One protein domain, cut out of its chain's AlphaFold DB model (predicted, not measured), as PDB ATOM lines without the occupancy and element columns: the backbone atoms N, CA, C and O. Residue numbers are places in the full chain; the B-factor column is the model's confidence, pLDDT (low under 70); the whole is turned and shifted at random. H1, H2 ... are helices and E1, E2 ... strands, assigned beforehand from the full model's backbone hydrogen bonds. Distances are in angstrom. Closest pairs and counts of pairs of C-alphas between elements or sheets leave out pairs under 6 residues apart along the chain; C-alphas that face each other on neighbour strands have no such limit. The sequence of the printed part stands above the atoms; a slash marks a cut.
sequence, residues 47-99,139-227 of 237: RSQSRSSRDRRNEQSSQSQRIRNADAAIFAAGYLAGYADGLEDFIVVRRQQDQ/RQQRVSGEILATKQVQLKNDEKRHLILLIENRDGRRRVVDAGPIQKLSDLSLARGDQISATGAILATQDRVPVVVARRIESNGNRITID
ATOM      1  N   ARG A  47     252.922 167.709 232.836       50.41
ATOM      2  CA  ARG A  47     252.741 169.150 233.100       50.41
ATOM      3  C   ARG A  47     251.318 169.650 232.843       50.41
ATOM      4  O   ARG A  47     250.889 170.591 233.515       50.41
ATOM      5  N   SER A  48     250.575 169.061 231.904       46.69
ATOM      6  CA  SER A  48     249.188 169.463 231.623       46.69
ATOM      7  C   SER A  48     248.198 168.922 232.663       46.69
ATOM      8  O   SER A  48     247.282 169.648 233.056       46.69
ATOM      9  N   GLN A  49     248.433 167.724 233.207       51.88
ATOM     10  CA  GLN A  49     247.647 167.176 234.323       51.88
ATOM     11  C   GLN A  49     247.896 167.927 235.645       51.88
ATOM     12  O   GLN A  49     246.968 168.173 236.424       51.88
ATOM     13  N   SER A  50     249.125 168.404 235.863       48.47
ATOM     14  CA  SER A  50     249.476 169.222 237.032       48.47
ATOM     15  C   SER A  50     248.884 170.643 236.998       48.47
ATOM     16  O   SER A  50     248.602 171.221 238.052       48.47
ATOM     17  N   ARG A  51     248.672 171.225 235.807       48.47
ATOM     18  CA  ARG A  51     248.037 172.550 235.647       48.47
ATOM     19  C   ARG A  51     246.516 172.483 235.811       48.47
ATOM     20  O   ARG A  51     245.972 173.256 236.593       48.47
ATOM     21  N   SER A  52     245.852 171.494 235.205       48.44
ATOM     22  CA  SER A  52     244.389 171.342 235.308       48.44
ATOM     23  C   SER A  52     243.906 171.045 236.735       48.44
ATOM     24  O   SER A  52     242.817 171.464 237.129       48.44
ATOM     25  N   SER A  53     244.739 170.390 237.549       51.78
ATOM     26  CA  SER A  53     244.446 170.105 238.959       51.78
ATOM     27  C   SER A  53     244.576 171.341 239.864       51.78
ATOM     28  O   SER A  53     243.829 171.484 240.835       51.78
ATOM     29  N   ARG A  54     245.500 172.264 239.552       51.00
ATOM     30  CA  ARG A  54     245.646 173.539 240.278       51.00
ATOM     31  C   ARG A  54     244.536 174.520 239.921       51.00
ATOM     32  O   ARG A  54     244.003 175.151 240.831       51.00
ATOM     33  N   ASP A  55     244.149 174.588 238.650       49.47
ATOM     34  CA  ASP A  55     243.089 175.491 238.192       49.47
ATOM     35  C   ASP A  55     241.717 175.085 238.750       49.47
ATOM     36  O   ASP A  55     241.032 175.924 239.334       49.47
ATOM     37  N   ARG A  56     241.374 173.787 238.751       50.91
ATOM     38  CA  ARG A  56     240.122 173.294 239.365       50.91
ATOM     39  C   ARG A  56     240.048 173.556 240.871       50.91
ATOM     40  O   ARG A  56     238.997 173.940 241.380       50.91
ATOM     41  N   ARG A  57     241.162 173.408 241.601       50.19
ATOM     42  CA  ARG A  57     241.216 173.717 243.044       50.19
ATOM     43  C   ARG A  57     241.034 175.216 243.309       50.19
ATOM     44  O   ARG A  57     240.410 175.597 244.300       50.19
ATOM     45  N   ASN A  58     241.550 176.064 242.418       47.16
ATOM     46  CA  ASN A  58     241.418 177.514 242.522       47.16
ATOM     47  C   ASN A  58     239.992 177.978 242.175       47.16
ATOM     48  O   ASN A  58     239.436 178.817 242.888       47.16
ATOM     49  N   GLU A  59     239.353 177.382 241.166       44.31
ATOM     50  CA  GLU A  59     237.957 177.651 240.791       44.31
ATOM     51  C   GLU A  59     236.967 177.199 241.868       44.31
ATOM     52  O   GLU A  59     236.105 177.980 242.271       44.31
ATOM     53  N   GLN A  60     237.149 176.002 242.434       46.97
ATOM     54  CA  GLN A  60     236.299 175.493 243.515       46.97
ATOM     55  C   GLN A  60     236.407 176.367 244.781       46.97
ATOM     56  O   GLN A  60     235.409 176.628 245.460       46.97
ATOM     57  N   SER A  61     237.598 176.918 245.064       50.28
ATOM     58  CA  SER A  61     237.796 177.894 246.143       50.28
ATOM     59  C   SER A  61     237.164 179.260 245.841       50.28
ATOM     60  O   SER A  61     236.625 179.895 246.747       50.28
ATOM     61  N   SER A  62     237.154 179.678 244.572       47.69
ATOM     62  CA  SER A  62     236.581 180.950 244.111       47.69
ATOM     63  C   SER A  62     235.053 180.910 244.091       47.69
ATOM     64  O   SER A  62     234.401 181.876 244.484       47.69
ATOM     65  N   GLN A  63     234.462 179.772 243.721       39.69
ATOM     66  CA  GLN A  63     233.019 179.540 243.765       39.69
ATOM     67  C   GLN A  63     232.515 179.442 245.212       39.69
ATOM     68  O   GLN A  63     231.554 180.116 245.575       39.69
ATOM     69  N   SER A  64     233.242 178.734 246.085       40.16
ATOM     70  CA  SER A  64     232.951 178.682 247.530       40.16
ATOM     71  C   SER A  64     233.136 180.040 248.228       40.16
ATOM     72  O   SER A  64     232.556 180.306 249.281       40.16
ATOM     73  N   GLN A  65     233.983 180.917 247.684       39.03
ATOM     74  CA  GLN A  65     234.121 182.299 248.154       39.03
ATOM     75  C   GLN A  65     233.000 183.196 247.625       39.03
ATOM     76  O   GLN A  65     232.520 184.044 248.370       39.03
ATOM     77  N   ARG A  66     232.542 182.997 246.384       34.34
ATOM     78  CA  ARG A  66     231.397 183.723 245.819       34.34
ATOM     79  C   ARG A  66     230.102 183.432 246.564       34.34
ATOM     80  O   ARG A  66     229.396 184.382 246.860       34.34
ATOM     81  N   ILE A  67     229.850 182.172 246.921       30.66
ATOM     82  CA  ILE A  67     228.667 181.779 247.704       30.66
ATOM     83  C   ILE A  67     228.703 182.465 249.079       30.66
ATOM     84  O   ILE A  67     227.808 183.234 249.399       30.66
ATOM     85  N   ARG A  68     229.825 182.378 249.811       33.41
ATOM     86  CA  ARG A  68     229.980 183.060 251.114       33.41
ATOM     87  C   ARG A  68     229.892 184.589 251.044       33.41
ATOM     88  O   ARG A  68     229.401 185.219 251.976       33.41
ATOM     89  N   ASN A  69     230.394 185.200 249.971       31.27
ATOM     90  CA  ASN A  69     230.338 186.652 249.787       31.27
ATOM     91  C   ASN A  69     228.946 187.128 249.348       31.27
ATOM     92  O   ASN A  69     228.542 188.221 249.736       31.27
ATOM     93  N   ALA A  70     228.225 186.328 248.558       30.64
ATOM     94  CA  ALA A  70     226.842 186.597 248.186       30.64
ATOM     95  C   ALA A  70     225.930 186.486 249.412       30.64
ATOM     96  O   ALA A  70     225.151 187.400 249.659       30.64
ATOM     97  N   ASP A  71     226.126 185.460 250.242       30.95
ATOM     98  CA  ASP A  71     225.384 185.283 251.491       30.95
ATOM     99  C   ASP A  71     225.646 186.443 252.457       30.95
ATOM    100  O   ASP A  71     224.710 187.021 252.997       30.95
ATOM    101  N   ALA A  72     226.904 186.875 252.608       34.19
ATOM    102  CA  ALA A  72     227.247 188.033 253.433       34.19
ATOM    103  C   ALA A  72     226.659 189.351 252.898       34.19
ATOM    104  O   ALA A  72     226.289 190.217 253.689       34.19
ATOM    105  N   ALA A  73     226.560 189.517 251.575       33.44
ATOM    106  CA  ALA A  73     225.978 190.706 250.952       33.44
ATOM    107  C   ALA A  73     224.444 190.728 251.054       33.44
ATOM    108  O   ALA A  73     223.877 191.777 251.350       33.44
ATOM    109  N   ILE A  74     223.778 189.582 250.876       34.09
ATOM    110  CA  ILE A  74     222.327 189.414 251.065       34.09
ATOM    111  C   ILE A  74     221.965 189.591 252.546       34.09
ATOM    112  O   ILE A  74     221.003 190.289 252.873       34.09
ATOM    113  N   PHE A  75     222.777 189.027 253.442       34.50
ATOM    114  CA  PHE A  75     222.652 189.193 254.886       34.50
ATOM    115  C   PHE A  75     222.855 190.655 255.296       34.50
ATOM    116  O   PHE A  75     222.021 191.197 256.014       34.50
ATOM    117  N   ALA A  76     223.885 191.336 254.779       41.25
ATOM    118  CA  ALA A  76     224.113 192.759 255.027       41.25
ATOM    119  C   ALA A  76     222.980 193.637 254.467       41.25
ATOM    120  O   ALA A  76     222.530 194.546 255.158       41.25
ATOM    121  N   ALA A  77     222.482 193.364 253.258       40.31
ATOM    122  CA  ALA A  77     221.391 194.123 252.643       40.31
ATOM    123  C   ALA A  77     220.072 193.993 253.428       40.31
ATOM    124  O   ALA A  77     219.393 194.997 253.652       40.31
ATOM    125  N   GLY A  78     219.741 192.781 253.894       43.75
ATOM    126  CA  GLY A  78     218.583 192.515 254.754       43.75
ATOM    127  C   GLY A  78     218.726 193.102 256.156       43.75
ATOM    128  O   GLY A  78     217.759 193.668 256.668       43.75
ATOM    129  N   TYR A  79     219.942 193.038 256.725       52.84
ATOM    130  CA  TYR A  79     220.322 193.758 257.940       52.84
ATOM    131  C   TYR A  79     219.976 195.227 257.745       52.84
ATOM    132  O   TYR A  79     219.006 195.712 258.306       52.84
ATOM    133  N   LEU A  80     220.698 195.919 256.865       54.62
ATOM    134  CA  LEU A  80     220.675 197.371 256.706       54.62
ATOM    135  C   LEU A  80     219.288 197.917 256.336       54.62
ATOM    136  O   LEU A  80     218.941 199.007 256.786       54.62
ATOM    137  N   ALA A  81     218.480 197.196 255.557       49.19
ATOM    138  CA  ALA A  81     217.106 197.608 255.265       49.19
ATOM    139  C   ALA A  81     216.195 197.564 256.508       49.19
ATOM    140  O   ALA A  81     215.389 198.471 256.684       49.19
ATOM    141  N   GLY A  82     216.364 196.572 257.391       47.06
ATOM    142  CA  GLY A  82     215.622 196.472 258.656       47.06
ATOM    143  C   GLY A  82     216.015 197.530 259.699       47.06
ATOM    144  O   GLY A  82     215.184 197.920 260.510       47.06
ATOM    145  N   TYR A  83     217.245 198.065 259.648       53.16
ATOM    146  CA  TYR A  83     217.692 199.156 260.540       53.16
ATOM    147  C   TYR A  83     217.053 200.520 260.221       53.16
ATOM    148  O   TYR A  83     217.198 201.442 261.021       53.16
ATOM    149  N   ALA A  84     216.388 200.679 259.068       46.25
ATOM    150  CA  ALA A  84     215.725 201.936 258.720       46.25
ATOM    151  C   ALA A  84     214.488 202.200 259.596       46.25
ATOM    152  O   ALA A  84     214.175 203.354 259.864       46.25
ATOM    153  N   ASP A  85     213.829 201.146 260.091       45.28
ATOM    154  CA  ASP A  85     212.608 201.279 260.882       45.28
ATOM    155  C   ASP A  85     212.933 201.403 262.391       45.28
ATOM    156  O   ASP A  85     213.113 200.439 263.150       45.28
ATOM    157  N   GLY A  86     213.103 202.652 262.830       43.62
ATOM    158  CA  GLY A  86     213.086 203.054 264.238       43.62
ATOM    159  C   GLY A  86     214.414 203.020 265.006       43.62
ATOM    160  O   GLY A  86     214.389 202.949 266.235       43.62
ATOM    161  N   LEU A  87     215.573 203.020 264.348       50.78
ATOM    162  CA  LEU A  87     216.858 203.285 265.023       50.78
ATOM    163  C   LEU A  87     217.300 204.749 264.912       50.78
ATOM    164  O   LEU A  87     218.438 205.055 265.253       50.78
ATOM    165  N   GLU A  88     216.416 205.657 264.491       50.59
ATOM    166  CA  GLU A  88     216.733 207.086 264.372       50.59
ATOM    167  C   GLU A  88     217.293 207.673 265.684       50.59
ATOM    168  O   GLU A  88     218.299 208.381 265.649       50.59
ATOM    169  N   ASP A  89     216.782 207.238 266.845       43.69
ATOM    170  CA  ASP A  89     217.281 207.647 268.171       43.69
ATOM    171  C   ASP A  89     218.672 207.082 268.527       43.69
ATOM    172  O   ASP A  89     219.410 207.655 269.330       43.69
ATOM    173  N   PHE A  90     219.074 205.961 267.919       50.00
ATOM    174  CA  PHE A  90     220.376 205.324 268.155       50.00
ATOM    175  C   PHE A  90     221.487 205.922 267.273       50.00
ATOM    176  O   PHE A  90     222.678 205.745 267.554       50.00
ATOM    177  N   ILE A  91     221.132 206.659 266.214       49.00
ATOM    178  CA  ILE A  91     222.055 207.197 265.202       49.00
ATOM    179  C   ILE A  91     222.452 208.647 265.553       49.00
ATOM    180  O   ILE A  91     222.366 209.571 264.753       49.00
ATOM    181  N   VAL A  92     222.999 208.860 266.755       50.50
ATOM    182  CA  VAL A  92     223.732 210.102 267.111       50.50
ATOM    183  C   VAL A  92     225.183 209.779 267.491       50.50
ATOM    184  O   VAL A  92     225.779 210.368 268.383       50.50
ATOM    185  N   VAL A  93     225.790 208.791 266.826       52.12
ATOM    186  CA  VAL A  93     227.165 208.359 267.144       52.12
ATOM    187  C   VAL A  93     228.218 209.084 266.293       52.12
ATOM    188  O   VAL A  93     229.323 209.340 266.766       52.12
ATOM    189  N   ARG A  94     227.889 209.477 265.053       47.12
ATOM    190  CA  ARG A  94     228.889 209.979 264.088       47.12
ATOM    191  C   ARG A  94     229.334 211.423 264.373       47.12
ATOM    192  O   ARG A  94     230.527 211.703 264.412       47.12
ATOM    193  N   ARG A  95     228.390 212.326 264.677       45.56
ATOM    194  CA  ARG A  95     228.665 213.774 264.789       45.56
ATOM    195  C   ARG A  95     229.612 214.139 265.943       45.56
ATOM    196  O   ARG A  95     230.395 215.070 265.798       45.56
ATOM    197  N   GLN A  96     229.584 213.413 267.063       51.50
ATOM    198  CA  GLN A  96     230.488 213.677 268.195       51.50
ATOM    199  C   GLN A  96     231.889 213.073 268.018       51.50
ATOM    200  O   GLN A  96     232.859 213.637 268.526       51.50
ATOM    201  N   GLN A  97     232.019 211.947 267.308       53.12
ATOM    202  CA  GLN A  97     233.315 211.283 267.120       53.12
ATOM    203  C   GLN A  97     234.221 212.074 266.171       53.12
ATOM    204  O   GLN A  97     235.396 212.280 266.484       53.12
ATOM    205  N   ASP A  98     233.658 212.594 265.078       54.53
ATOM    206  CA  ASP A  98     234.413 213.388 264.105       54.53
ATOM    207  C   ASP A  98     234.914 214.710 264.716       54.53
ATOM    208  O   ASP A  98     236.031 215.147 264.439       54.53
ATOM    209  N   GLN A  99     234.145 215.312 265.633       57.09
ATOM    210  CA  GLN A  99     234.542 216.549 266.317       57.09
ATOM    211  C   GLN A  99     235.713 216.362 267.294       57.09
ATOM    212  O   GLN A  99     236.516 217.282 267.454       57.09
ATOM    213  N   ARG A 139     237.138 191.197 259.608       69.19
ATOM    214  CA  ARG A 139     237.969 191.396 260.792       69.19
ATOM    215  C   ARG A 139     237.041 191.154 261.966       69.19
ATOM    216  O   ARG A 139     236.179 191.981 262.245       69.19
ATOM    217  N   GLN A 140     237.181 189.990 262.592       82.69
ATOM    218  CA  GLN A 140     236.567 189.748 263.881       82.69
ATOM    219  C   GLN A 140     237.114 190.812 264.822       82.69
ATOM    220  O   GLN A 140     238.325 190.919 265.011       82.69
ATOM    221  N   GLN A 141     236.222 191.633 265.356       90.19
ATOM    222  CA  GLN A 141     236.556 192.631 266.349       90.19
ATOM    223  C   GLN A 141     235.878 192.252 267.657       90.19
ATOM    224  O   GLN A 141     234.704 191.880 267.683       90.19
ATOM    225  N   ARG A 142     236.640 192.367 268.745       94.31
ATOM    226  CA  ARG A 142     236.102 192.364 270.098       94.31
ATOM    227  C   ARG A 142     235.751 193.795 270.488       94.31
ATOM    228  O   ARG A 142     236.554 194.709 270.300       94.31
ATOM    229  N   VAL A 143     234.551 193.981 271.012       94.19
ATOM    230  CA  VAL A 143     234.085 195.217 271.638       94.19
ATOM    231  C   VAL A 143     233.616 194.907 273.051       94.19
ATOM    232  O   VAL A 143     233.231 193.779 273.362       94.19
ATOM    233  N   SER A 144     233.694 195.898 273.922       96.88
ATOM    234  CA  SER A 144     233.277 195.782 275.313       96.88
ATOM    235  C   SER A 144     232.827 197.137 275.825       96.88
ATOM    236  O   SER A 144     233.396 198.158 275.425       96.88
ATOM    237  N   GLY A 145     231.821 197.138 276.690       96.06
ATOM    238  CA  GLY A 145     231.225 198.358 277.208       96.06
ATOM    239  C   GLY A 145     229.950 198.109 278.000       96.06
ATOM    240  O   GLY A 145     229.469 196.978 278.082       96.06
ATOM    241  N   GLU A 146     229.416 199.196 278.542       96.19
ATOM    242  CA  GLU A 146     228.129 199.226 279.229       96.19
ATOM    243  C   GLU A 146     226.990 199.307 278.216       96.19
ATOM    244  O   GLU A 146     227.069 200.094 277.269       96.19
ATOM    245  N   ILE A 147     225.922 198.538 278.413       94.19
ATOM    246  CA  ILE A 147     224.699 198.663 277.620       94.19
ATOM    247  C   ILE A 147     223.978 199.958 278.006       94.19
ATOM    248  O   ILE A 147     223.412 200.081 279.088       94.19
ATOM    249  N   LEU A 148     223.920 200.908 277.076       85.50
ATOM    250  CA  LEU A 148     223.143 202.138 277.228       85.50
ATOM    251  C   LEU A 148     221.666 201.932 276.891       85.50
ATOM    252  O   LEU A 148     220.793 202.545 277.506       85.50
ATOM    253  N   ALA A 149     221.391 201.097 275.889       84.50
ATOM    254  CA  ALA A 149     220.043 200.827 275.411       84.50
ATOM    255  C   ALA A 149     219.976 199.491 274.667       84.50
ATOM    256  O   ALA A 149     220.960 199.039 274.076       84.50
ATOM    257  N   THR A 150     218.784 198.898 274.656       87.62
ATOM    258  CA  THR A 150     218.468 197.688 273.897       87.62
ATOM    259  C   THR A 150     217.253 197.935 273.008       87.62
ATOM    260  O   THR A 150     216.376 198.734 273.341       87.62
ATOM    261  N   LYS A 151     217.197 197.273 271.852       85.19
ATOM    262  CA  LYS A 151     216.040 197.308 270.955       85.19
ATOM    263  C   LYS A 151     215.850 195.952 270.294       85.19
ATOM    264  O   LYS A 151     216.818 195.335 269.872       85.19
ATOM    265  N   GLN A 152     214.608 195.505 270.160       90.00
ATOM    266  CA  GLN A 152     214.287 194.328 269.358       90.00
ATOM    267  C   GLN A 152     213.929 194.762 267.937       90.00
ATOM    268  O   GLN A 152     213.108 195.663 267.761       90.00
ATOM    269  N   VAL A 153     214.541 194.140 266.934       84.12
ATOM    270  CA  VAL A 153     214.312 194.457 265.517       84.12
ATOM    271  C   VAL A 153     214.070 193.163 264.755       84.12
ATOM    272  O   VAL A 153     214.765 192.175 264.973       84.12
ATOM    273  N   GLN A 154     213.079 193.153 263.871       84.62
ATOM    274  CA  GLN A 154     212.899 192.070 262.911       84.62
ATOM    275  C   GLN A 154     213.619 192.447 261.619       84.62
ATOM    276  O   GLN A 154     213.401 193.529 261.074       84.62
ATOM    277  N   LEU A 155     214.532 191.595 261.162       77.44
ATOM    278  CA  LEU A 155     215.317 191.874 259.965       77.44
ATOM    279  C   LEU A 155     214.528 191.444 258.730       77.44
ATOM    280  O   LEU A 155     213.820 190.448 258.752       77.44
ATOM    281  N   LYS A 156     214.673 192.162 257.614       70.56
ATOM    282  CA  LYS A 156     213.838 191.930 256.421       70.56
ATOM    283  C   LYS A 156     213.948 190.506 255.846       70.56
ATOM    284  O   LYS A 156     213.011 190.031 255.218       70.56
ATOM    285  N   ASN A 157     215.088 189.852 256.067       71.12
ATOM    286  CA  ASN A 157     215.394 188.508 255.572       71.12
ATOM    287  C   ASN A 157     215.482 187.466 256.704       71.12
ATOM    288  O   ASN A 157     216.000 186.378 256.472       71.12
ATOM    289  N   ASP A 158     215.042 187.803 257.919       72.94
ATOM    290  CA  ASP A 158     215.011 186.878 259.052       72.94
ATOM    291  C   ASP A 158     213.660 186.987 259.765       72.94
ATOM    292  O   ASP A 158     213.250 188.054 260.221       72.94
ATOM    293  N   GLU A 159     212.953 185.867 259.875       80.31
ATOM    294  CA  GLU A 159     211.680 185.808 260.596       80.31
ATOM    295  C   GLU A 159     211.873 186.029 262.103       80.31
ATOM    296  O   GLU A 159     210.937 186.409 262.811       80.31
ATOM    297  N   LYS A 160     213.091 185.827 262.615       86.88
ATOM    298  CA  LYS A 160     213.409 185.963 264.034       86.88
ATOM    299  C   LYS A 160     213.680 187.422 264.391       86.88
ATOM    300  O   LYS A 160     214.281 188.195 263.648       86.88
ATOM    301  N   ARG A 161     213.267 187.798 265.603       89.62
ATOM    302  CA  ARG A 161     213.630 189.088 266.198       89.62
ATOM    303  C   ARG A 161     215.053 189.031 266.739       89.62
ATOM    304  O   ARG A 161     215.384 188.154 267.538       89.62
ATOM    305  N   HIS A 162     215.853 190.000 266.327       90.94
ATOM    306  CA  HIS A 162     217.204 190.239 266.798       90.94
ATOM    307  C   HIS A 162     217.213 191.230 267.958       90.94
ATOM    308  O   HIS A 162     216.373 192.133 268.018       90.94
ATOM    309  N   LEU A 163     218.180 191.078 268.862       91.88
ATOM    310  CA  LEU A 163     218.446 192.051 269.915       91.88
ATOM    311  C   LEU A 163     219.589 192.979 269.494       91.88
ATOM    312  O   LEU A 163     220.714 192.543 269.274       91.88
ATOM    313  N   ILE A 164     219.307 194.272 269.415       91.06
ATOM    314  CA  ILE A 164     220.270 195.325 269.104       91.06
ATOM    315  C   ILE A 164     220.665 196.023 270.396       91.06
ATOM    316  O   ILE A 164     219.806 196.412 271.185       91.06
ATOM    317  N   LEU A 165     221.965 196.208 270.598       91.69
ATOM    318  CA  LEU A 165     222.538 196.852 271.772       91.69
ATOM    319  C   LEU A 165     223.281 198.117 271.349       91.69
ATOM    320  O   LEU A 165     224.110 198.088 270.435       91.69
ATOM    321  N   LEU A 166     223.034 199.216 272.054       87.69
ATOM    322  CA  LEU A 166     223.943 200.354 272.075       87.69
ATOM    323  C   LEU A 166     224.837 200.207 273.287       87.69
ATOM    324  O   LEU A 166     224.341 200.222 274.411       87.69
ATOM    325  N   ILE A 167     226.138 200.109 273.056       91.38
ATOM    326  CA  ILE A 167     227.116 200.068 274.136       91.38
ATOM    327  C   ILE A 167     228.016 201.288 274.116       91.38
ATOM    328  O   ILE A 167     228.305 201.828 273.047       91.38
ATOM    329  N   GLU A 168     228.512 201.677 275.283       86.31
ATOM    330  CA  GLU A 168     229.574 202.665 275.436       86.31
ATOM    331  C   GLU A 168     230.800 202.011 276.062       86.31
ATOM    332  O   GLU A 168     230.724 201.361 277.104       86.31
ATOM    333  N   ASN A 169     231.939 202.126 275.383       92.25
ATOM    334  CA  ASN A 169     233.194 201.616 275.915       92.25
ATOM    335  C   ASN A 169     233.783 202.588 276.954       92.25
ATOM    336  O   ASN A 169     233.351 203.732 277.080       92.25
ATOM    337  N   ARG A 170     234.838 202.157 277.653       89.94
ATOM    338  CA  ARG A 170     235.526 202.985 278.664       89.94
ATOM    339  C   ARG A 170     236.097 204.300 278.117       89.94
ATOM    340  O   ARG A 170     236.272 205.240 278.880       89.94
ATOM    341  N   ASP A 171     236.343 204.384 276.810       86.38
ATOM    342  CA  ASP A 171     236.831 205.602 276.147       86.38
ATOM    343  C   ASP A 171     235.689 206.579 275.787       86.38
ATOM    344  O   ASP A 171     235.901 207.555 275.060       86.38
ATOM    345  N   GLY A 172     234.452 206.290 276.209       82.50
ATOM    346  CA  GLY A 172     233.254 207.065 275.875       82.50
ATOM    347  C   GLY A 172     232.816 206.927 274.413       82.50
ATOM    348  O   GLY A 172     232.074 207.763 273.893       82.50
ATOM    349  N   ARG A 173     233.304 205.912 273.690       83.38
ATOM    350  CA  ARG A 173     232.908 205.623 272.307       83.38
ATOM    351  C   ARG A 173     231.720 204.678 272.294       83.38
ATOM    352  O   ARG A 173     231.782 203.560 272.804       83.38
ATOM    353  N   ARG A 174     230.674 205.100 271.590       85.06
ATOM    354  CA  ARG A 174     229.466 204.304 271.380       85.06
ATOM    355  C   ARG A 174     229.590 203.357 270.191       85.06
ATOM    356  O   ARG A 174     230.196 203.706 269.172       85.06
ATOM    357  N   ARG A 175     229.016 202.162 270.319       86.81
ATOM    358  CA  ARG A 175     228.982 201.111 269.291       86.81
ATOM    359  C   ARG A 175     227.619 200.436 269.262       86.81
ATOM    360  O   ARG A 175     227.024 200.207 270.308       86.81
ATOM    361  N   VAL A 176     227.173 200.084 268.060       89.06
ATOM    362  CA  VAL A 176     225.980 199.259 267.857       89.06
ATOM    363  C   VAL A 176     226.420 197.809 267.695       89.06
ATOM    364  O   VAL A 176     227.319 197.514 266.902       89.06
ATOM    365  N   VAL A 177     225.799 196.918 268.459       91.19
ATOM    366  CA  VAL A 177     226.039 195.476 268.420       91.19
ATOM    367  C   VAL A 177     224.722 194.783 268.105       91.19
ATOM    368  O   VAL A 177     223.741 194.984 268.812       91.19
ATOM    369  N   ASP A 178     224.704 193.962 267.063       92.00
ATOM    370  CA  ASP A 178     223.634 192.990 266.864       92.00
ATOM    371  C   ASP A 178     224.005 191.722 267.626       92.00
ATOM    372  O   ASP A 178     225.026 191.083 267.341       92.00
ATOM    373  N   ALA A 179     223.206 191.409 268.639       93.06
ATOM    374  CA  ALA A 179     223.409 190.277 269.521       93.06
ATOM    375  C   ALA A 179     222.818 188.967 268.975       93.06
ATOM    376  O   ALA A 179     222.893 187.936 269.636       93.06
ATOM    377  N   GLY A 180     222.253 188.985 267.770       91.69
ATOM    378  CA  GLY A 180     221.603 187.844 267.152       91.69
ATOM    379  C   GLY A 180     220.157 187.633 267.620       91.69
ATOM    380  O   GLY A 180     219.581 188.480 268.312       91.69
ATOM    381  N   PRO A 181     219.554 186.495 267.229       92.56
ATOM    382  CA  PRO A 181     218.179 186.152 267.570       92.56
ATOM    383  C   PRO A 181     217.965 186.033 269.080       92.56
ATOM    384  O   PRO A 181     218.706 185.322 269.758       92.56
ATOM    385  N   ILE A 182     216.900 186.650 269.593       92.44
ATOM    386  CA  ILE A 182     216.576 186.672 271.033       92.44
ATOM    387  C   ILE A 182     216.435 185.258 271.607       92.44
ATOM    388  O   ILE A 182     216.815 185.015 272.747       92.44
ATOM    389  N   GLN A 183     215.949 184.299 270.813       91.38
ATOM    390  CA  GLN A 183     215.784 182.909 271.247       91.38
ATOM    391  C   GLN A 183     217.117 182.238 271.601       91.38
ATOM    392  O   GLN A 183     217.131 181.323 272.412       91.38
ATOM    393  N   LYS A 184     218.236 182.691 271.016       90.50
ATOM    394  CA  LYS A 184     219.582 182.192 271.344       90.50
ATOM    395  C   LYS A 184     220.187 182.884 272.570       90.50
ATOM    396  O   LYS A 184     221.287 182.526 272.970       90.50
ATOM    397  N   LEU A 185     219.512 183.888 273.131       90.94
ATOM    398  CA  LEU A 185     219.991 184.709 274.245       90.94
ATOM    399  C   LEU A 185     219.257 184.411 275.561       90.94
ATOM    400  O   LEU A 185     219.446 185.147 276.521       90.94
ATOM    401  N   SER A 186     218.436 183.355 275.626       84.88
ATOM    402  CA  SER A 186     217.630 183.005 276.811       84.88
ATOM    403  C   SER A 186     218.447 182.893 278.097       84.88
ATOM    404  O   SER A 186     217.962 183.249 279.168       84.88
ATOM    405  N   ASP A 187     219.696 182.449 277.977       86.00
ATOM    406  CA  ASP A 187     220.575 182.181 279.117       86.00
ATOM    407  C   ASP A 187     221.407 183.416 279.510       86.00
ATOM    408  O   ASP A 187     222.225 183.368 280.433       86.00
ATOM    409  N   LEU A 188     221.220 184.539 278.805       89.25
ATOM    410  CA  LEU A 188     221.941 185.784 279.025       89.25
ATOM    411  C   LEU A 188     220.958 186.933 279.237       89.25
ATOM    412  O   LEU A 188     220.376 187.472 278.296       89.25
ATOM    413  N   SER A 189     220.816 187.358 280.491       89.69
ATOM    414  CA  SER A 189     220.131 188.611 280.794       89.69
ATOM    415  C   SER A 189     220.989 189.772 280.293       89.69
ATOM    416  O   SER A 189     222.093 189.989 280.792       89.69
ATOM    417  N   LEU A 190     220.496 190.471 279.272       93.56
ATOM    418  CA  LEU A 190     221.127 191.647 278.681       93.56
ATOM    419  C   LEU A 190     220.205 192.849 278.879       93.56
ATOM    420  O   LEU A 190     219.222 193.021 278.155       93.56
ATOM    421  N   ALA A 191     220.530 193.678 279.860       92.31
ATOM    422  CA  ALA A 191     219.775 194.860 280.234       92.31
ATOM    423  C   ALA A 191     220.650 196.118 280.209       92.31
ATOM    424  O   ALA A 191     221.877 196.069 280.142       92.31
ATOM    425  N   ARG A 192     219.998 197.283 280.251       91.50
ATOM    426  CA  ARG A 192     220.692 198.565 280.402       91.50
ATOM    427  C   ARG A 192     221.498 198.575 281.707       91.50
ATOM    428  O   ARG A 192     220.975 198.185 282.744       91.50
ATOM    429  N   GLY A 193     222.727 199.080 281.643       93.81
ATOM    430  CA  GLY A 193     223.677 199.118 282.755       93.81
ATOM    431  C   GLY A 193     224.614 197.908 282.819       93.81
ATOM    432  O   GLY A 193     225.650 197.980 283.478       93.81
ATOM    433  N   ASP A 194     224.312 196.818 282.106       96.06
ATOM    434  CA  ASP A 194     225.163 195.629 282.129       96.06
ATOM    435  C   ASP A 194     226.483 195.864 281.391       96.06
ATOM    436  O   ASP A 194     226.532 196.478 280.320       96.06
ATOM    437  N   GLN A 195     227.565 195.309 281.938       97.25
ATOM    438  CA  GLN A 195     228.858 195.247 281.265       97.25
ATOM    439  C   GLN A 195     228.933 194.008 280.384       97.25
ATOM    440  O   GLN A 195     228.804 192.882 280.867       97.25
ATOM    441  N   ILE A 196     229.228 194.213 279.101       97.50
ATOM    442  CA  ILE A 196     229.337 193.115 278.145       97.50
ATOM    443  C   ILE A 196     230.647 193.120 277.370       97.50
ATOM    444  O   ILE A 196     231.305 194.150 277.190       97.50
ATOM    445  N   SER A 197     230.987 191.957 276.818       97.25
ATOM    446  CA  SER A 197     231.939 191.838 275.720       97.25
ATOM    447  C   SER A 197     231.331 191.057 274.565       97.25
ATOM    448  O   SER A 197     230.851 189.942 274.739       97.25
ATOM    449  N   ALA A 198     231.391 191.623 273.364       95.94
ATOM    450  CA  ALA A 198     230.940 190.976 272.143       95.94
ATOM    451  C   ALA A 198     232.111 190.801 271.174       95.94
ATOM    452  O   ALA A 198     232.946 191.691 271.016       95.94
ATOM    453  N   THR A 199     232.179 189.654 270.503       95.12
ATOM    454  CA  THR A 199     233.157 189.396 269.438       95.12
ATOM    455  C   THR A 199     232.417 189.043 268.163       95.12
ATOM    456  O   THR A 199     231.604 188.120 268.152       95.12
ATOM    457  N   GLY A 200     232.687 189.770 267.082       92.69
ATOM    458  CA  GLY A 200     231.846 189.712 265.893       92.69
ATOM    459  C   GLY A 200     232.481 190.288 264.638       92.69
ATOM    460  O   GLY A 200     233.556 190.882 264.686       92.69
ATOM    461  N   ALA A 201     231.814 190.094 263.503       89.75
ATOM    462  CA  ALA A 201     232.193 190.756 262.259       89.75
ATOM    463  C   ALA A 201     231.677 192.198 262.267       89.75
ATOM    464  O   ALA A 201     230.558 192.454 262.701       89.75
ATOM    465  N   ILE A 202     232.473 193.137 261.762       87.19
ATOM    466  CA  ILE A 202     232.001 194.507 261.549       87.19
ATOM    467  C   ILE A 202     231.365 194.582 260.172       87.19
ATOM    468  O   ILE A 202     232.038 194.363 259.164       87.19
ATOM    469  N   LEU A 203     230.090 194.946 260.136       81.75
ATOM    470  CA  LEU A 203     229.409 195.342 258.919       81.75
ATOM    471  C   LEU A 203     229.436 196.867 258.851       81.75
ATOM    472  O   LEU A 203     228.779 197.559 259.627       81.75
ATOM    473  N   ALA A 204     230.259 197.387 257.946       72.56
ATOM    474  CA  ALA A 204     230.316 198.805 257.630       72.56
ATOM    475  C   ALA A 204     229.800 199.009 256.206       72.56
ATOM    476  O   ALA A 204     230.258 198.344 255.278       72.56
ATOM    477  N   THR A 205     228.886 199.956 256.032       57.41
ATOM    478  CA  THR A 205     228.522 200.486 254.713       57.41
ATOM    479  C   THR A 205     228.932 201.936 254.600       57.41
ATOM    480  O   THR A 205     229.002 202.628 255.614       57.41
ATOM    481  N   GLN A 206     229.175 202.376 253.364       51.28
ATOM    482  CA  GLN A 206     229.727 203.689 253.010       51.28
ATOM    483  C   GLN A 206     229.124 204.849 253.830       51.28
ATOM    484  O   GLN A 206     229.871 205.662 254.377       51.28
ATOM    485  N   ASP A 207     227.804 204.832 254.052       57.53
ATOM    486  CA  ASP A 207     227.088 205.960 254.661       57.53
ATOM    487  C   ASP A 207     226.435 205.675 256.020       57.53
ATOM    488  O   ASP A 207     225.699 206.517 256.529       57.53
ATOM    489  N   ARG A 208     226.696 204.520 256.651       68.62
ATOM    490  CA  ARG A 208     225.988 204.131 257.888       68.62
ATOM    491  C   ARG A 208     226.919 203.814 259.049       68.62
ATOM    492  O   ARG A 208     228.110 203.565 258.874       68.62
ATOM    493  N   VAL A 209     226.354 203.847 260.255       70.94
ATOM    494  CA  VAL A 209     227.062 203.485 261.487       70.94
ATOM    495  C   VAL A 209     227.503 202.020 261.386       70.94
ATOM    496  O   VAL A 209     226.674 201.169 261.065       70.94
ATOM    497  N   PRO A 210     228.785 201.701 261.635       80.56
ATOM    498  CA  PRO A 210     229.250 200.323 261.611       80.56
ATOM    499  C   PRO A 210     228.585 199.516 262.731       80.56
ATOM    500  O   PRO A 210     228.618 199.927 263.895       80.56
ATOM    501  N   VAL A 211     228.037 198.356 262.377       86.00
ATOM    502  CA  VAL A 211     227.394 197.419 263.308       86.00
ATOM    503  C   VAL A 211     228.318 196.231 263.538       86.00
ATOM    504  O   VAL A 211     228.884 195.676 262.595       86.00
ATOM    505  N   VAL A 212     228.485 195.831 264.797       90.50
ATOM    506  CA  VAL A 212     229.177 194.586 265.147       90.50
ATOM    507  C   VAL A 212     228.149 193.465 265.203       90.50
ATOM    508  O   VAL A 212     227.331 193.433 266.114       90.50
ATOM    509  N   VAL A 213     228.205 192.533 264.257       91.50
ATOM    510  CA  VAL A 213     227.386 191.314 264.280       91.50
ATOM    511  C   VAL A 213     228.077 190.285 265.154       91.50
ATOM    512  O   VAL A 213     229.091 189.696 264.754       91.50
ATOM    513  N   ALA A 214     227.572 190.115 266.373       93.69
ATOM    514  CA  ALA A 214     228.189 189.264 267.373       93.69
ATOM    515  C   ALA A 214     228.085 187.785 266.980       93.69
ATOM    516  O   ALA A 214     227.032 187.275 266.617       93.69
ATOM    517  N   ARG A 215     229.209 187.079 267.096       93.00
ATOM    518  CA  ARG A 215     229.275 185.609 267.082       93.00
ATOM    519  C   ARG A 215     229.465 185.037 268.479       93.00
ATOM    520  O   ARG A 215     229.359 183.834 268.683       93.00
ATOM    521  N   ARG A 216     229.813 185.891 269.436       94.75
ATOM    522  CA  ARG A 216     229.969 185.547 270.842       94.75
ATOM    523  C   ARG A 216     229.639 186.757 271.689       94.75
ATOM    524  O   ARG A 216     230.102 187.851 271.361       94.75
ATOM    525  N   ILE A 217     228.906 186.534 272.771       95.94
ATOM    526  CA  ILE A 217     228.595 187.548 273.777       95.94
ATOM    527  C   ILE A 217     228.898 186.978 275.151       95.94
ATOM    528  O   ILE A 217     228.623 185.813 275.430       95.94
ATOM    529  N   GLU A 218     229.496 187.815 275.982       95.88
ATOM    530  CA  GLU A 218     229.798 187.551 277.377       95.88
ATOM    531  C   GLU A 218     229.160 188.642 278.236       95.88
ATOM    532  O   GLU A 218     229.341 189.827 277.944       95.88
ATOM    533  N   SER A 219     228.440 188.243 279.283       95.06
ATOM    534  CA  SER A 219     227.876 189.124 280.312       95.06
ATOM    535  C   SER A 219     227.845 188.373 281.641       95.06
ATOM    536  O   SER A 219     227.503 187.193 281.661       95.06
ATOM    537  N   ASN A 220     228.223 189.027 282.743       90.19
ATOM    538  CA  ASN A 220     228.181 188.449 284.097       90.19
ATOM    539  C   ASN A 220     228.855 187.062 284.227       90.19
ATOM    540  O   ASN A 220     228.390 186.198 284.960       90.19
ATOM    541  N   GLY A 221     229.940 186.825 283.480       88.50
ATOM    542  CA  GLY A 221     230.651 185.537 283.453       88.50
ATOM    543  C   GLY A 221     230.014 184.460 282.564       88.50
ATOM    544  O   GLY A 221     230.687 183.490 282.218       88.50
ATOM    545  N   ASN A 222     228.776 184.659 282.112       92.69
ATOM    546  CA  ASN A 222     228.099 183.778 281.169       92.69
ATOM    547  C   ASN A 222     228.516 184.106 279.737       92.69
ATOM    548  O   ASN A 222     228.698 185.270 279.373       92.69
ATOM    549  N   ARG A 223     228.662 183.069 278.909       93.69
ATOM    550  CA  ARG A 223     229.090 183.180 277.513       93.69
ATOM    551  C   ARG A 223     228.128 182.426 276.610       93.69
ATOM    552  O   ARG A 223     227.941 181.227 276.784       93.69
ATOM    553  N   ILE A 224     227.655 183.098 275.568       93.00
ATOM    554  CA  ILE A 224     226.875 182.492 274.488       93.00
ATOM    555  C   ILE A 224     227.642 182.615 273.173       93.00
ATOM    556  O   ILE A 224     228.226 183.659 272.869       93.00
ATOM    557  N   THR A 225     227.651 181.535 272.389       91.88
ATOM    558  CA  THR A 225     228.125 181.540 270.999       91.88
ATOM    559  C   THR A 225     226.918 181.563 270.074       91.88
ATOM    560  O   THR A 225     226.006 180.757 270.207       91.88
ATOM    561  N   ILE A 226     226.915 182.515 269.147       88.25
ATOM    562  CA  ILE A 226     225.855 182.702 268.166       88.25
ATOM    563  C   ILE A 226     226.374 182.117 266.860       88.25
ATOM    564  O   ILE A 226     227.218 182.712 266.179       88.25
ATOM    565  N   ASP A 227     225.891 180.926 266.523       79.75
ATOM    566  CA  ASP A 227     226.169 180.343 265.218       79.75
ATOM    567  C   ASP A 227     225.516 181.202 264.139       79.75
ATOM    568  O   ASP A 227     224.332 181.558 264.239       79.75
TER     569      ASP A 227
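This is residues 47 to 99 and 139 to 227 of the 237 residues of an uncharacterized protein of Planctomycetes bacterium (UniProt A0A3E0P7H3). A small closed barrel of five strands, E1 to E5, forms the body, and one very long helix, H1, reaches it with its residues 72 to 82 while its residues 47 to 71 stick out free as an arm. E6 adds an edge to the barrel beside E5, the short H3 sits beside the strands, and a long link of 11 residues leads from H1 to the short H2, which is not on the barrel. The printed part has 142 residues, in the order H1 H2 E1 E2 E3 H3 E4 E5 E6; the barrel is mixed and the class is mixed, helices and strands. The whole is loose, with a radius of gyration of the C-alphas of 18.5 A, and spans 64 by 35 by 33 A.

Find C-alpha 47 at (252.741, 169.150, 233.100); from there H1, residues 47 to 82, runs 52.7 A to C-alpha 82 at (215.622, 196.472, 258.656). H2 is residues 94 to 99. Past the cut, E1, residues 140 to 154, covers 23.8 A and bends by 116 degrees at residue 146. Next come E2, residues 161 to 168, 22.9 A; E3, residues 174 to 181, 21.7 A; and H3, residues 182 to 185. E4, residues 195 to 203, covers 22.4 A, and E5, residues 211 to 219, 18.9 A; they bend at residues 200 and 215. E6, residues 222 to 225, ends at (228.125, 181.540, 270.999).

Round the ring run E1 E2 E3 E5 E4 and back to E1. E1 E2 E3 and E4 E5 E6 are meanders, each strand the antiparallel neighbour of the one before. Look for N 151 and O 164, 2.8 A, between E1 and E2; N 165 and O 177, 2.8 A, between E2 and E3. E3 and E5 are parallel, with N 178 and O 212 at 2.8 A. E5 and E4 have N 213 and O 201 at 2.8 A; antiparallel E4 and E1, which close the ring, have N 143 and O 198 at 2.8 A. E5 and E6 have N 224 and O 217 at 2.9 A. H1 is on the barrel, outside it; its closest C-alphas to E1 are Gly 82 and Gln 154, 6.7 A. H3 is at the sheet's level, only just, at a height of 3.7 A. H2 is not on the barrel. O i to N i+4 pairs are within hydrogen-bond range in 31 of 32 for H1 and 1 of 2 for H2; H3 is too short for one.

The C-alphas of Arg 47 and Gly 193 are the farthest apart, 64.9 A. Residues 100 to 138 are not printed; C-alphas 99 and 139 are 26.0 A apart across this cut. The link from H1 to H2 is long. The model's pLDDT is under 70 at residues 47 to 99, 139 and 205 to 208.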